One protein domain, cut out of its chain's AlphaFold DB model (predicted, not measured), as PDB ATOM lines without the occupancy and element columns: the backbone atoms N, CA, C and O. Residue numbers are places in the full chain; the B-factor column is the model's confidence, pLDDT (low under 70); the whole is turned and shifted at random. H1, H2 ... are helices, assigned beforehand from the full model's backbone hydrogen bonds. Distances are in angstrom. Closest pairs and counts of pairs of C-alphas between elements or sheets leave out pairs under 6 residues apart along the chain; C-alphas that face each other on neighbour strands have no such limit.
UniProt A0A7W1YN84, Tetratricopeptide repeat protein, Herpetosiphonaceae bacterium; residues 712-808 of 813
ATOM      1  N   ASN A 712     -36.343 -51.446  28.408       59.34
ATOM      2  CA  ASN A 712     -36.932 -52.693  28.910       59.34
ATOM      3  C   ASN A 712     -38.325 -52.959  28.309       59.34
ATOM      4  O   ASN A 712     -38.726 -54.111  28.147       59.34
ATOM      5  N   ASP A 713     -39.047 -51.895  27.939       70.44
ATOM      6  CA  ASP A 713     -40.337 -52.013  27.260       70.44
ATOM      7  C   ASP A 713     -40.182 -52.279  25.752       70.44
ATOM      8  O   ASP A 713     -40.942 -53.086  25.219       70.44
ATOM      9  N   LEU A 714     -39.160 -51.731  25.075       78.06
ATOM     10  CA  LEU A 714     -38.887 -52.020  23.655       78.06
ATOM     11  C   LEU A 714     -38.734 -53.531  23.403       78.06
ATOM     12  O   LEU A 714     -39.420 -54.088  22.546       78.06
ATOM     13  N   ALA A 715     -37.920 -54.220  24.210       78.06
ATOM     14  CA  ALA A 715     -37.737 -55.671  24.118       78.06
ATOM     15  C   ALA A 715     -39.046 -56.456  24.354       78.06
ATOM     16  O   ALA A 715     -39.264 -57.518  23.767       78.06
ATOM     17  N   ARG A 716     -39.948 -55.927  25.190       80.56
ATOM     18  CA  ARG A 716     -41.267 -56.517  25.448       80.56
ATOM     19  C   ARG A 716     -42.220 -56.325  24.268       80.56
ATOM     20  O   ARG A 716     -42.906 -57.280  23.911       80.56
ATOM     21  N   TYR A 717     -42.256 -55.139  23.661       78.81
ATOM     22  CA  TYR A 717     -43.065 -54.879  22.468       78.81
ATOM     23  C   TYR A 717     -42.544 -55.646  21.247       78.81
ATOM     24  O   TYR A 717     -43.343 -56.227  20.520       78.81
ATOM     25  N   GLN A 718     -41.223 -55.764  21.075       83.50
ATOM     26  CA  GLN A 718     -40.616 -56.633  20.062       83.50
ATOM     27  C   GLN A 718     -41.016 -58.104  20.271       83.50
ATOM     28  O   GLN A 718     -41.473 -58.750  19.330       83.50
ATOM     29  N   ALA A 719     -40.941 -58.625  21.502       82.88
ATOM     30  CA  ALA A 719     -41.382 -59.989  21.806       82.88
ATOM     31  C   ALA A 719     -42.888 -60.205  21.537       82.88
ATOM     32  O   ALA A 719     -43.285 -61.266  21.052       82.88
ATOM     33  N   GLN A 720     -43.730 -59.201  21.802       82.69
ATOM     34  CA  GLN A 720     -45.156 -59.242  21.461       82.69
ATOM     35  C   GLN A 720     -45.385 -59.222  19.944       82.69
ATOM     36  O   GLN A 720     -46.147 -60.046  19.449       82.69
ATOM     37  N   LEU A 721     -44.656 -58.390  19.195       85.38
ATOM     38  CA  LEU A 721     -44.714 -58.336  17.730       85.38
ATOM     39  C   LEU A 721     -44.188 -59.622  17.059       85.38
ATOM     40  O   LEU A 721     -44.613 -59.960  15.960       85.38
ATOM     41  N   THR A 722     -43.294 -60.378  17.713       83.88
ATOM     42  CA  THR A 722     -42.914 -61.729  17.246       83.88
ATOM     43  C   THR A 722     -43.963 -62.802  17.542       83.88
ATOM     44  O   THR A 722     -43.950 -63.846  16.894       83.88
ATOM     45  N   ALA A 723     -44.860 -62.572  18.506       85.12
ATOM     46  CA  ALA A 723     -45.966 -63.478  18.821       85.12
ATOM     47  C   ALA A 723     -47.234 -63.170  17.999       85.12
ATOM     48  O   ALA A 723     -48.002 -64.085  17.713       85.12
ATOM     49  N   ASP A 724     -47.431 -61.906  17.617       84.69
ATOM     50  CA  ASP A 724     -48.518 -61.416  16.765       84.69
ATOM     51  C   ASP A 724     -47.940 -60.531  15.636       84.69
ATOM     52  O   ASP A 724     -47.819 -59.311  15.792       84.69
ATOM     53  N   PRO A 725     -47.516 -61.133  14.506       84.19
ATOM     54  CA  PRO A 725     -46.844 -60.415  13.425       84.19
ATOM     55  C   PRO A 725     -47.782 -59.536  12.586       84.19
ATOM     56  O   PRO A 725     -47.289 -58.707  11.822       84.19
ATOM     57  N   ASP A 726     -49.101 -59.663  12.716       83.31
ATOM     58  CA  ASP A 726     -50.064 -58.850  11.959       83.31
ATOM     59  C   ASP A 726     -50.483 -57.564  12.691       83.31
ATOM     60  O   ASP A 726     -51.266 -56.769  12.172       83.31
ATOM     61  N   ASN A 727     -49.922 -57.307  13.877       88.69
ATOM     62  CA  ASN A 727     -50.251 -56.137  14.680       88.69
ATOM     63  C   ASN A 727     -49.531 -54.858  14.212       88.69
ATOM     64  O   ASN A 727     -48.494 -54.450  14.745       88.69
ATOM     65  N   ASP A 728     -50.108 -54.193  13.214       87.44
ATOM     66  CA  ASP A 728     -49.527 -52.991  12.604       87.44
ATOM     67  C   ASP A 728     -49.430 -51.789  13.571       87.44
ATOM     68  O   ASP A 728     -48.487 -51.000  13.486       87.44
ATOM     69  N   THR A 729     -50.319 -51.679  14.570       87.38
ATOM     70  CA  THR A 729     -50.219 -50.606  15.585       87.38
ATOM     71  C   THR A 729     -49.048 -50.827  16.549       87.38
ATOM     72  O   THR A 729     -48.343 -49.875  16.887       87.38
ATOM     73  N   MET A 730     -48.771 -52.079  16.937       85.94
ATOM     74  CA  MET A 730     -47.555 -52.425  17.682       85.94
ATOM     75  C   MET A 730     -46.292 -52.218  16.843       85.94
ATOM     76  O   MET A 730     -45.292 -51.745  17.378       85.94
ATOM     77  N   ARG A 731     -46.328 -52.510  15.537       91.19
ATOM     78  CA  ARG A 731     -45.198 -52.277  14.623       91.19
ATOM     79  C   ARG A 731     -44.803 -50.797  14.558       91.19
ATOM     80  O   ARG A 731     -43.616 -50.492  14.662       91.19
ATOM     81  N   LEU A 732     -45.780 -49.891  14.473       90.00
ATOM     82  CA  LEU A 732     -45.545 -48.443  14.533       90.00
ATOM     83  C   LEU A 732     -44.986 -48.003  15.899       90.00
ATOM     84  O   LEU A 732     -44.052 -47.207  15.964       90.00
ATOM     85  N   ALA A 733     -45.513 -48.550  16.999       86.44
ATOM     86  CA  ALA A 733     -45.015 -48.247  18.341       86.44
ATOM     87  C   ALA A 733     -43.557 -48.706  18.546       86.44
ATOM     88  O   ALA A 733     -42.765 -47.967  19.128       86.44
ATOM     89  N   VAL A 734     -43.184 -49.887  18.036       88.69
ATOM     90  CA  VAL A 734     -41.795 -50.377  18.057       88.69
ATOM     91  C   VAL A 734     -40.885 -49.473  17.224       88.69
ATOM     92  O   VAL A 734     -39.810 -49.130  17.706       88.69
ATOM     93  N   ALA A 735     -41.310 -49.030  16.034       88.88
ATOM     94  CA  ALA A 735     -40.520 -48.124  15.193       88.88
ATOM     95  C   ALA A 735     -40.170 -46.813  15.925       88.88
ATOM     96  O   ALA A 735     -38.993 -46.479  16.060       88.88
ATOM     97  N   ARG A 736     -41.177 -46.144  16.504       89.88
ATOM     98  CA  ARG A 736     -41.006 -44.906  17.288       89.88
ATOM     99  C   ARG A 736     -40.181 -45.102  18.565       89.88
ATOM    100  O   ARG A 736     -39.448 -44.207  18.974       89.88
ATOM    101  N   MET A 737     -40.275 -46.264  19.217       84.44
ATOM    102  CA  MET A 737     -39.424 -46.578  20.374       84.44
ATOM    103  C   MET A 737     -37.966 -46.835  19.968       84.44
ATOM    104  O   MET A 737     -37.069 -46.380  20.670       84.44
ATOM    105  N   SER A 738     -37.719 -47.512  18.842       85.25
ATOM    106  CA  SER A 738     -36.369 -47.702  18.291       85.25
ATOM    107  C   SER A 738     -35.718 -46.380  17.873       85.25
ATOM    108  O   SER A 738     -34.537 -46.162  18.128       85.25
ATOM    109  N   GLU A 739     -36.497 -45.457  17.314       85.62
ATOM    110  CA  GLU A 739     -36.065 -44.082  17.057       85.62
ATOM    111  C   GLU A 739     -35.648 -43.358  18.350       85.62
ATOM    112  O   GLU A 739     -34.546 -42.817  18.425       85.62
ATOM    113  N   GLN A 740     -36.463 -43.429  19.411       82.62
ATOM    114  CA  GLN A 740     -36.131 -42.839  20.716       82.62
ATOM    115  C   GLN A 740     -34.890 -43.456  21.384       82.62
ATOM    116  O   GLN A 740     -34.225 -42.774  22.166       82.62
ATOM    117  N   THR A 741     -34.554 -44.722  21.102       80.94
ATOM    118  CA  THR A 741     -33.301 -45.339  21.574       80.94
ATOM    119  C   THR A 741     -32.085 -44.999  20.707       80.94
ATOM    120  O   THR A 741     -30.966 -45.313  21.108       80.94
ATOM    121  N   GLY A 742     -32.276 -44.326  19.565       79.06
ATOM    122  CA  GLY A 742     -31.229 -43.992  18.593       79.06
ATOM    123  C   GLY A 742     -30.931 -45.100  17.573       79.06
ATOM    124  O   GLY A 742     -30.059 -44.928  16.721       79.06
ATOM    125  N   ASP A 743     -31.659 -46.218  17.618       82.81
ATOM    126  CA  ASP A 743     -31.495 -47.355  16.710       82.81
ATOM    127  C   ASP A 743     -32.367 -47.160  15.458       82.81
ATOM    128  O   ASP A 743     -33.455 -47.722  15.316       82.81
ATOM    129  N   LEU A 744     -31.881 -46.345  14.520       84.44
ATOM    130  CA  LEU A 744     -32.640 -45.961  13.324       84.44
ATOM    131  C   LEU A 744     -32.841 -47.105  12.315       84.44
ATOM    132  O   LEU A 744     -33.876 -47.156  11.655       84.44
ATOM    133  N   GLU A 745     -31.896 -48.041  12.174       86.19
ATOM    134  CA  GLU A 745     -32.028 -49.139  11.199       86.19
ATOM    135  C   GLU A 745     -33.269 -50.033  11.426       86.19
ATOM    136  O   GLU A 745     -34.041 -50.193  10.472       86.19
ATOM    137  N   PRO A 746     -33.554 -50.565  12.638       87.31
ATOM    138  CA  PRO A 746     -34.782 -51.329  12.872       87.31
ATOM    139  C   PRO A 746     -36.058 -50.483  12.734       87.31
ATOM    140  O   PRO A 746     -37.078 -51.004  12.278       87.31
ATOM    141  N   ALA A 747     -36.017 -49.182  13.057       89.62
ATOM    142  CA  ALA A 747     -37.157 -48.285  12.847       89.62
ATOM    143  C   ALA A 747     -37.517 -48.175  11.352       89.62
ATOM    144  O   ALA A 747     -38.673 -48.384  10.973       89.62
ATOM    145  N   LEU A 748     -36.522 -47.952  10.484       91.19
ATOM    146  CA  LEU A 748     -36.714 -47.868   9.030       91.19
ATOM    147  C   LEU A 748     -37.249 -49.170   8.420       91.19
ATOM    148  O   LEU A 748     -38.083 -49.122   7.513       91.19
ATOM    149  N   ASP A 749     -36.815 -50.336   8.908       91.19
ATOM    150  CA  ASP A 749     -37.346 -51.620   8.440       91.19
ATOM    151  C   ASP A 749     -38.811 -51.839   8.857       91.19
ATOM    152  O   ASP A 749     -39.593 -52.390   8.072       91.19
ATOM    153  N   HIS A 750     -39.218 -51.363  10.037       91.44
ATOM    154  CA  HIS A 750     -40.616 -51.380  10.469       91.44
ATOM    155  C   HIS A 750     -41.491 -50.394   9.677       91.44
ATOM    156  O   HIS A 750     -42.545 -50.804   9.185       91.44
ATOM    157  N   TYR A 751     -41.034 -49.158   9.442       93.12
ATOM    158  CA  TYR A 751     -41.720 -48.203   8.558       93.12
ATOM    159  C   TYR A 751     -41.889 -48.779   7.135       93.12
ATOM    160  O   TYR A 751     -42.992 -48.814   6.592       93.12
ATOM    161  N   LYS A 752     -40.837 -49.379   6.563       93.25
ATOM    162  CA  LYS A 752     -40.874 -50.059   5.251       93.25
ATOM    163  C   LYS A 752     -41.796 -51.290   5.203       93.25
ATOM    164  O   LYS A 752     -42.185 -51.733   4.118       93.25
ATOM    165  N   GLN A 753     -42.101 -51.915   6.339       90.31
ATOM    166  CA  GLN A 753     -43.078 -53.009   6.422       90.31
ATOM    167  C   GLN A 753     -44.516 -52.474   6.446       90.31
ATOM    168  O   GLN A 753     -45.356 -53.028   5.741       90.31
ATOM    169  N   LEU A 754     -44.774 -51.377   7.168       91.38
ATOM    170  CA  LEU A 754     -46.071 -50.686   7.179       91.38
ATOM    171  C   LEU A 754     -46.438 -50.154   5.785       91.38
ATOM    172  O   LEU A 754     -47.503 -50.482   5.260       91.38
ATOM    173  N   LEU A 755     -45.504 -49.465   5.115       91.12
ATOM    174  CA  LEU A 755     -45.688 -48.978   3.739       91.12
ATOM    175  C   LEU A 755     -45.930 -50.113   2.727       91.12
ATOM    176  O   LEU A 755     -46.711 -49.960   1.790       91.12
ATOM    177  N   ARG A 756     -45.320 -51.292   2.932       90.12
ATOM    178  CA  ARG A 756     -45.589 -52.482   2.102       90.12
ATOM    179  C   ARG A 756     -46.971 -53.092   2.332       90.12
ATOM    180  O   ARG A 756     -47.507 -53.677   1.397       90.12
ATOM    181  N   ARG A 757     -47.528 -52.972   3.541       88.69
ATOM    182  CA  ARG A 757     -48.887 -53.428   3.888       88.69
ATOM    183  C   ARG A 757     -49.970 -52.394   3.555       88.69
ATOM    184  O   ARG A 757     -51.142 -52.738   3.606       88.69
ATOM    185  N   ASN A 758     -49.586 -51.172   3.177       90.62
ATOM    186  CA  ASN A 758     -50.482 -50.038   2.926       90.62
ATOM    187  C   ASN A 758     -51.343 -49.647   4.145       90.62
ATOM    188  O   ASN A 758     -52.497 -49.253   4.009       90.62
ATOM    189  N   VAL A 759     -50.783 -49.788   5.350       87.88
ATOM    190  CA  VAL A 759     -51.470 -49.537   6.627       87.88
ATOM    191  C   VAL A 759     -50.711 -48.464   7.400       87.88
ATOM    192  O   VAL A 759     -49.485 -48.515   7.479       87.88
ATOM    193  N   LEU A 760     -51.445 -47.513   7.996       89.50
ATOM    194  CA  LEU A 760     -50.894 -46.393   8.776       89.50
ATOM    195  C   LEU A 760     -49.893 -45.531   7.976       89.50
ATOM    196  O   LEU A 760     -48.883 -45.092   8.516       89.50
ATOM    197  N   VAL A 761     -50.174 -45.274   6.694       90.62
ATOM    198  CA  VAL A 761     -49.283 -44.499   5.807       90.62
ATOM    199  C   VAL A 761     -49.080 -43.065   6.315       90.62
ATOM    200  O   VAL A 761     -47.943 -42.608   6.371       90.62
ATOM    201  N   ASP A 762     -50.143 -42.393   6.766       90.44
ATOM    202  CA  ASP A 762     -50.090 -40.998   7.235       90.44
ATOM    203  C   ASP A 762     -49.141 -40.769   8.423       90.44
ATOM    204  O   ASP A 762     -48.207 -39.980   8.272       90.44
ATOM    205  N   PRO A 763     -49.272 -41.472   9.571       91.25
ATOM    206  CA  PRO A 763     -48.335 -41.286  10.677       91.25
ATOM    207  C   PRO A 763     -46.905 -41.703  10.315       91.25
ATOM    208  O   PRO A 763     -45.973 -41.140  10.871       91.25
ATOM    209  N   VAL A 764     -46.710 -42.644   9.381       92.38
ATOM    210  CA  VAL A 764     -45.367 -43.006   8.895       92.38
ATOM    211  C   VAL A 764     -44.772 -41.897   8.023       92.38
ATOM    212  O   VAL A 764     -43.584 -41.617   8.138       92.38
ATOM    213  N   ALA A 765     -45.570 -41.236   7.181       91.25
ATOM    214  CA  ALA A 765     -45.124 -40.076   6.412       91.25
ATOM    215  C   ALA A 765     -44.752 -38.900   7.332       91.25
ATOM    216  O   ALA A 765     -43.726 -38.257   7.114       91.25
ATOM    217  N   ASP A 766     -45.541 -38.651   8.381       93.06
ATOM    218  CA  ASP A 766     -45.254 -37.619   9.383       93.06
ATOM    219  C   ASP A 766     -43.955 -37.918  10.157       93.06
ATOM    220  O   ASP A 766     -43.072 -37.058  10.205       93.06
ATOM    221  N   ASP A 767     -43.788 -39.146  10.670       91.12
ATOM    222  CA  ASP A 767     -42.566 -39.589  11.365       91.12
ATOM    223  C   ASP A 767     -41.325 -39.461  10.453       91.12
ATOM    224  O   ASP A 767     -40.268 -38.983  10.868       91.12
ATOM    225  N   LEU A 768     -41.448 -39.829   9.170       92.19
ATOM    226  CA  LEU A 768     -40.361 -39.704   8.193       92.19
ATOM    227  C   LEU A 768     -39.990 -38.240   7.897       92.19
ATOM    228  O   LEU A 768     -38.802 -37.958   7.726       92.19
ATOM    229  N   ARG A 769     -40.951 -37.301   7.874       92.50
ATOM    230  CA  ARG A 769     -40.643 -35.861   7.757       92.50
ATOM    231  C   ARG A 769     -39.886 -35.339   8.975       92.50
ATOM    232  O   ARG A 769     -38.919 -34.597   8.807       92.50
ATOM    233  N   GLU A 770     -40.302 -35.719  10.185       91.19
ATOM    234  CA  GLU A 770     -39.622 -35.309  11.421       91.19
ATOM    235  C   GLU A 770     -38.182 -35.851  11.454       91.19
ATOM    236  O   GLU A 770     -37.237 -35.099  11.710       91.19
ATOM    237  N   LEU A 771     -37.982 -37.109  11.043       89.44
ATOM    238  CA  LEU A 771     -36.657 -37.709  10.876       89.44
ATOM    239  C   LEU A 771     -35.778 -36.985   9.843       89.44
ATOM    240  O   LEU A 771     -34.584 -36.818  10.096       89.44
ATOM    241  N   ILE A 772     -36.332 -36.540   8.708       90.31
ATOM    242  CA  ILE A 772     -35.601 -35.748   7.697       90.31
ATOM    243  C   ILE A 772     -35.182 -34.388   8.266       90.31
ATOM    244  O   ILE A 772     -34.050 -33.962   8.053       90.31
ATOM    245  N   ALA A 773     -36.053 -33.723   9.029       88.81
ATOM    246  CA  ALA A 773     -35.732 -32.449   9.672       88.81
ATOM    247  C   ALA A 773     -34.683 -32.588  10.796       88.81
ATOM    248  O   ALA A 773     -33.895 -31.667  11.024       88.81
ATOM    249  N   ALA A 774     -34.654 -33.730  11.491       86.94
ATOM    250  CA  ALA A 774     -33.757 -33.983  12.618       86.94
ATOM    251  C   ALA A 774     -32.337 -34.445  12.221       86.94
ATOM    252  O   ALA A 774     -31.407 -34.295  13.017       86.94
ATOM    253  N   HIS A 775     -32.142 -34.999  11.017       86.44
ATOM    254  CA  HIS A 775     -30.882 -35.634  10.607       86.44
ATOM    255  C   HIS A 775     -30.226 -34.951   9.402       86.44
ATOM    256  O   HIS A 775     -30.873 -34.613   8.422       86.44
ATOM    257  N   SER A 776     -28.897 -34.815   9.432       83.56
ATOM    258  CA  SER A 776     -28.109 -34.169   8.367       83.56
ATOM    259  C   SER A 776     -27.205 -35.128   7.576       83.56
ATOM    260  O   SER A 776     -26.433 -34.697   6.719       83.56
ATOM    261  N   GLU A 777     -27.279 -36.438   7.833       86.44
ATOM    262  CA  GLU A 777     -26.410 -37.421   7.179       86.44
ATOM    263  C   GLU A 777     -26.860 -37.753   5.742       86.44
ATOM    264  O   GLU A 777     -27.940 -38.316   5.542       86.44
ATOM    265  N   PRO A 778     -26.020 -37.540   4.709       83.44
ATOM    266  CA  PRO A 778     -26.430 -37.674   3.306       83.44
ATOM    267  C   PRO A 778     -26.667 -39.126   2.853       83.44
ATOM    268  O   PRO A 778     -27.197 -39.366   1.767       83.44
ATOM    269  N   ALA A 779     -26.245 -40.130   3.628       83.31
ATOM    270  CA  ALA A 779     -26.565 -41.535   3.362       83.31
ATOM    271  C   ALA A 779     -27.936 -41.930   3.936       83.31
ATOM    272  O   ALA A 779     -28.682 -42.651   3.273       83.31
ATOM    273  N   LEU A 780     -28.265 -41.424   5.129       85.75
ATOM    274  CA  LEU A 780     -29.538 -41.640   5.811       85.75
ATOM    275  C   LEU A 780     -30.667 -40.849   5.142       85.75
ATOM    276  O   LEU A 780     -31.686 -41.441   4.798       85.75
ATOM    277  N   LEU A 781     -30.447 -39.561   4.851       87.81
ATOM    278  CA  LEU A 781     -31.406 -38.694   4.157       87.81
ATOM    279  C   LEU A 781     -31.903 -39.320   2.849       87.81
ATOM    280  O   LEU A 781     -33.101 -39.421   2.631       87.81
ATOM    281  N   ARG A 782     -31.008 -39.870   2.016       87.56
ATOM    282  CA  ARG A 782     -31.402 -40.586   0.784       87.56
ATOM    283  C   ARG A 782     -32.283 -41.819   1.029       87.56
ATOM    284  O   ARG A 782     -33.060 -42.181   0.154       87.56
ATOM    285  N   ARG A 783     -32.160 -42.497   2.177       89.88
ATOM    286  CA  ARG A 783     -33.058 -43.606   2.549       89.88
ATOM    287  C   ARG A 783     -34.409 -43.075   3.042       89.88
ATOM    288  O   ARG A 783     -35.427 -43.654   2.678       89.88
ATOM    289  N   LEU A 784     -34.402 -41.990   3.820       91.50
ATOM    290  CA  LEU A 784     -35.597 -41.326   4.347       91.50
ATOM    291  C   LEU A 784     -36.451 -40.709   3.232       91.50
ATOM    292  O   LEU A 784     -37.598 -41.110   3.088       91.50
ATOM    293  N   HIS A 785     -35.876 -39.844   2.388       92.25
ATOM    294  CA  HIS A 785     -36.550 -39.254   1.224       92.25
ATOM    295  C   HIS A 785     -37.160 -40.334   0.315       92.25
ATOM    296  O   HIS A 785     -38.303 -40.219  -0.107       92.25
ATOM    297  N   ARG A 786     -36.468 -41.463   0.086       92.88
ATOM    298  CA  ARG A 786     -37.055 -42.566  -0.694       92.88
ATOM    299  C   ARG A 786     -38.264 -43.211  -0.009       92.88
ATOM    300  O   ARG A 786     -39.224 -43.532  -0.693       92.88
ATOM    301  N   LEU A 787     -38.225 -43.420   1.309       92.81
ATOM    302  CA  LEU A 787     -39.363 -43.974   2.053       92.81
ATOM    303  C   LEU A 787     -40.524 -42.974   2.163       92.81
ATOM    304  O   LEU A 787     -41.677 -43.394   2.178       92.81
ATOM    305  N   LEU A 788     -40.240 -41.670   2.205       93.50
ATOM    306  CA  LEU A 788     -41.262 -40.625   2.166       93.50
ATOM    307  C   LEU A 788     -41.897 -40.525   0.770       93.50
ATOM    308  O   LEU A 788     -43.115 -40.450   0.666       93.50
ATOM    309  N   GLY A 789     -41.104 -40.660  -0.298       92.25
ATOM    310  CA  GLY A 789     -41.601 -40.847  -1.663       92.25
ATOM    311  C   GLY A 789     -42.467 -42.106  -1.808       92.25
ATOM    312  O   GLY A 789     -43.568 -42.026  -2.360       92.25
ATOM    313  N   ASP A 790     -42.032 -43.243  -1.244       91.19
ATOM    314  CA  ASP A 790     -42.827 -44.481  -1.182       91.19
ATOM    315  C   ASP A 790     -44.171 -44.219  -0.457       91.19
ATOM    316  O   ASP A 790     -45.217 -44.676  -0.918       91.19
ATOM    317  N   ALA A 791     -44.173 -43.447   0.640       91.62
ATOM    318  CA  ALA A 791     -45.373 -43.086   1.402       91.62
ATOM    319  C   ALA A 791     -46.312 -42.133   0.642       91.62
ATOM    320  O   ALA A 791     -47.511 -42.384   0.575       91.62
ATOM    321  N   TYR A 792     -45.789 -41.089  -0.002       93.19
ATOM    322  CA  TYR A 792     -46.580 -40.180  -0.837       93.19
ATOM    323  C   TYR A 792     -47.168 -40.866  -2.071       93.19
ATOM    324  O   TYR A 792     -48.310 -40.588  -2.433       93.19
ATOM    325  N   THR A 793     -46.451 -41.828  -2.657       91.94
ATOM    326  CA  THR A 793     -46.983 -42.690  -3.729       91.94
ATOM    327  C   THR A 793     -48.166 -43.541  -3.240       91.94
ATOM    328  O   THR A 793     -49.003 -43.938  -4.041       91.94
ATOM    329  N   LYS A 794     -48.254 -43.827  -1.932       89.31
ATOM    330  CA  LYS A 794     -49.383 -44.527  -1.293       89.31
ATOM    331  C   LYS A 794     -50.516 -43.613  -0.806       89.31
ATOM    332  O   LYS A 794     -51.549 -44.127  -0.395       89.31
ATOM    333  N   GLN A 795     -50.323 -42.296  -0.854       88.44
ATOM    334  CA  GLN A 795     -51.330 -41.267  -0.551       88.44
ATOM    335  C   GLN A 795     -51.867 -40.585  -1.825       88.44
ATOM    336  O   GLN A 795     -52.504 -39.541  -1.726       88.44
ATOM    337  N   ASP A 796     -51.519 -41.095  -3.012       88.38
ATOM    338  CA  ASP A 796     -51.791 -40.484  -4.326       88.38
ATOM    339  C   ASP A 796     -51.219 -39.058  -4.504       88.38
ATOM    340  O   ASP A 796     -51.586 -38.298  -5.402       88.38
ATOM    341  N   ARG A 797     -50.225 -38.693  -3.682       91.12
ATOM    342  CA  ARG A 797     -49.536 -37.390  -3.693       91.12
ATOM    343  C   ARG A 797     -48.326 -37.420  -4.625       91.12
ATOM    344  O   ARG A 797     -47.198 -37.129  -4.228       91.12
ATOM    345  N   PHE A 798     -48.558 -37.785  -5.885       82.75
ATOM    346  CA  PHE A 798     -47.501 -38.071  -6.867       82.75
ATOM    347  C   PHE A 798     -46.507 -36.921  -7.084       82.75
ATOM    348  O   PHE A 798     -45.317 -37.171  -7.269       82.75
ATOM    349  N   ARG A 799     -46.964 -35.664  -7.013       81.06
ATOM    350  CA  ARG A 799     -46.098 -34.482  -7.145       81.06
ATOM    351  C   ARG A 799     -45.030 -34.433  -6.050       81.06
ATOM    352  O   ARG A 799     -43.847 -34.329  -6.352       81.06
ATOM    353  N   GLU A 800     -45.453 -34.576  -4.798       89.38
ATOM    354  CA  GLU A 800     -44.556 -34.578  -3.640       89.38
ATOM    355  C   GLU A 800     -43.679 -35.836  -3.638       89.38
ATOM    356  O   GLU A 800     -42.480 -35.748  -3.395       89.38
ATOM    357  N   ALA A 801     -44.230 -36.999  -4.013       89.00
ATOM    358  CA  ALA A 801     -43.448 -38.228  -4.160       89.00
ATOM    359  C   ALA A 801     -42.247 -38.050  -5.109       89.00
ATOM    360  O   ALA A 801     -41.148 -38.517  -4.813       89.00
ATOM    361  N   MET A 802     -42.436 -37.346  -6.228       78.44
ATOM    362  CA  MET A 802     -41.376 -37.075  -7.204       78.44
ATOM    363  C   MET A 802     -40.330 -36.073  -6.701       78.44
ATOM    364  O   MET A 802     -39.141 -36.260  -6.970       78.44
ATOM    365  N   GLU A 803     -40.736 -35.050  -5.945       86.94
ATOM    366  CA  GLU A 803     -39.807 -34.126  -5.278       86.94
ATOM    367  C   GLU A 803     -38.911 -34.886  -4.280       86.94
ATOM    368  O   GLU A 803     -37.685 -34.741  -4.312       86.94
ATOM    369  N   GLU A 804     -39.486 -35.798  -3.492       89.50
ATOM    370  CA  GLU A 804     -38.754 -36.669  -2.565       89.50
ATOM    371  C   GLU A 804     -37.832 -37.673  -3.286       89.50
ATOM    372  O   GLU A 804     -36.665 -37.837  -2.918       89.50
ATOM    373  N   TYR A 805     -38.284 -38.313  -4.372       87.12
ATOM    374  CA  TYR A 805     -37.421 -39.206  -5.157       87.12
ATOM    375  C   TYR A 805     -36.267 -38.465  -5.853       87.12
ATOM    376  O   TYR A 805     -35.201 -39.061  -6.039       87.12
ATOM    377  N   SER A 806     -36.418 -37.176  -6.186       82.81
ATOM    378  CA  SER A 806     -35.353 -36.373  -6.812       82.81
ATOM    379  C   SER A 806     -34.098 -36.239  -5.931       82.81
ATOM    380  O   SER A 806     -32.977 -36.181  -6.446       82.81
ATOM    381  N   TRP A 807     -34.255 -36.313  -4.601       77.31
ATOM    382  CA  TRP A 807     -33.149 -36.363  -3.636       77.31
ATOM    383  C   TRP A 807     -32.348 -37.669  -3.679       77.31
ATOM    384  O   TRP A 807     -31.234 -37.740  -3.149       77.31
ATOM    385  N   THR A 808     -32.869 -38.708  -4.336       69.44
ATOM    386  CA  THR A 808     -32.112 -39.911  -4.680       69.44
ATOM    387  C   THR A 808     -31.633 -39.848  -6.129       69.44
ATOM    388  O   THR A 808     -32.313 -40.364  -7.015       69.44
TER     389      THR A 808
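AT A GLANCE: This is residues 712 to 808 of the 813 residues of the protein "Tetratricopeptide repeat protein" of Herpetosiphonaceae bacterium (UniProt A0A7W1YN84). Six helices stand side by side in a zigzag row from H1 to H6, each running against the one before; H3, H4 and H5 make an up-and-down bundle. The 97 printed residues have no named strand: all helix. The whole is compact, radius of gyration of the C-alphas 13.4 A, spanning 38 by 27 by 15 A.

IN THESE COORDINATES: H5, residues 778 to 793, is longest, 22.3 A. H4 is residues 761 to 774, H3 744 to 757, H2 728 to 740, H1 712 to 723, H6 798 to 806. C-alpha 712 is at (-36.932, -52.693, 28.910), C-alpha 806 at (-35.353, -36.373, -6.812).

HOW THE PARTS SIT: Helices that follow each other form hairpins. Closest C-alphas are Ala 765 and Leu 788 for H4 and H5, 5.8 A; Gly 789 and Ala 801 for H5 and H6, 4.1 A; Ala 735 and Ala 747 for H2 and H3, 4.1 A. H3 and H5 only just touch, with 3 pairs of C-alphas within 8 A, the closest Leu 755 and Ala 791, 6.3 A. H1 and H6 are apart. Every O i to N i+4 pair is within hydrogen-bond range in H2, H3, H4 and H6; H1 has 7 of 8, H5 10 of 12.

THE WHOLE: The farthest C-alphas, Asn 712 and Arg 799, are 41.4 A apart. The printed part has no cut; the five links are tight. Residues 712 and 808 have pLDDT under 70.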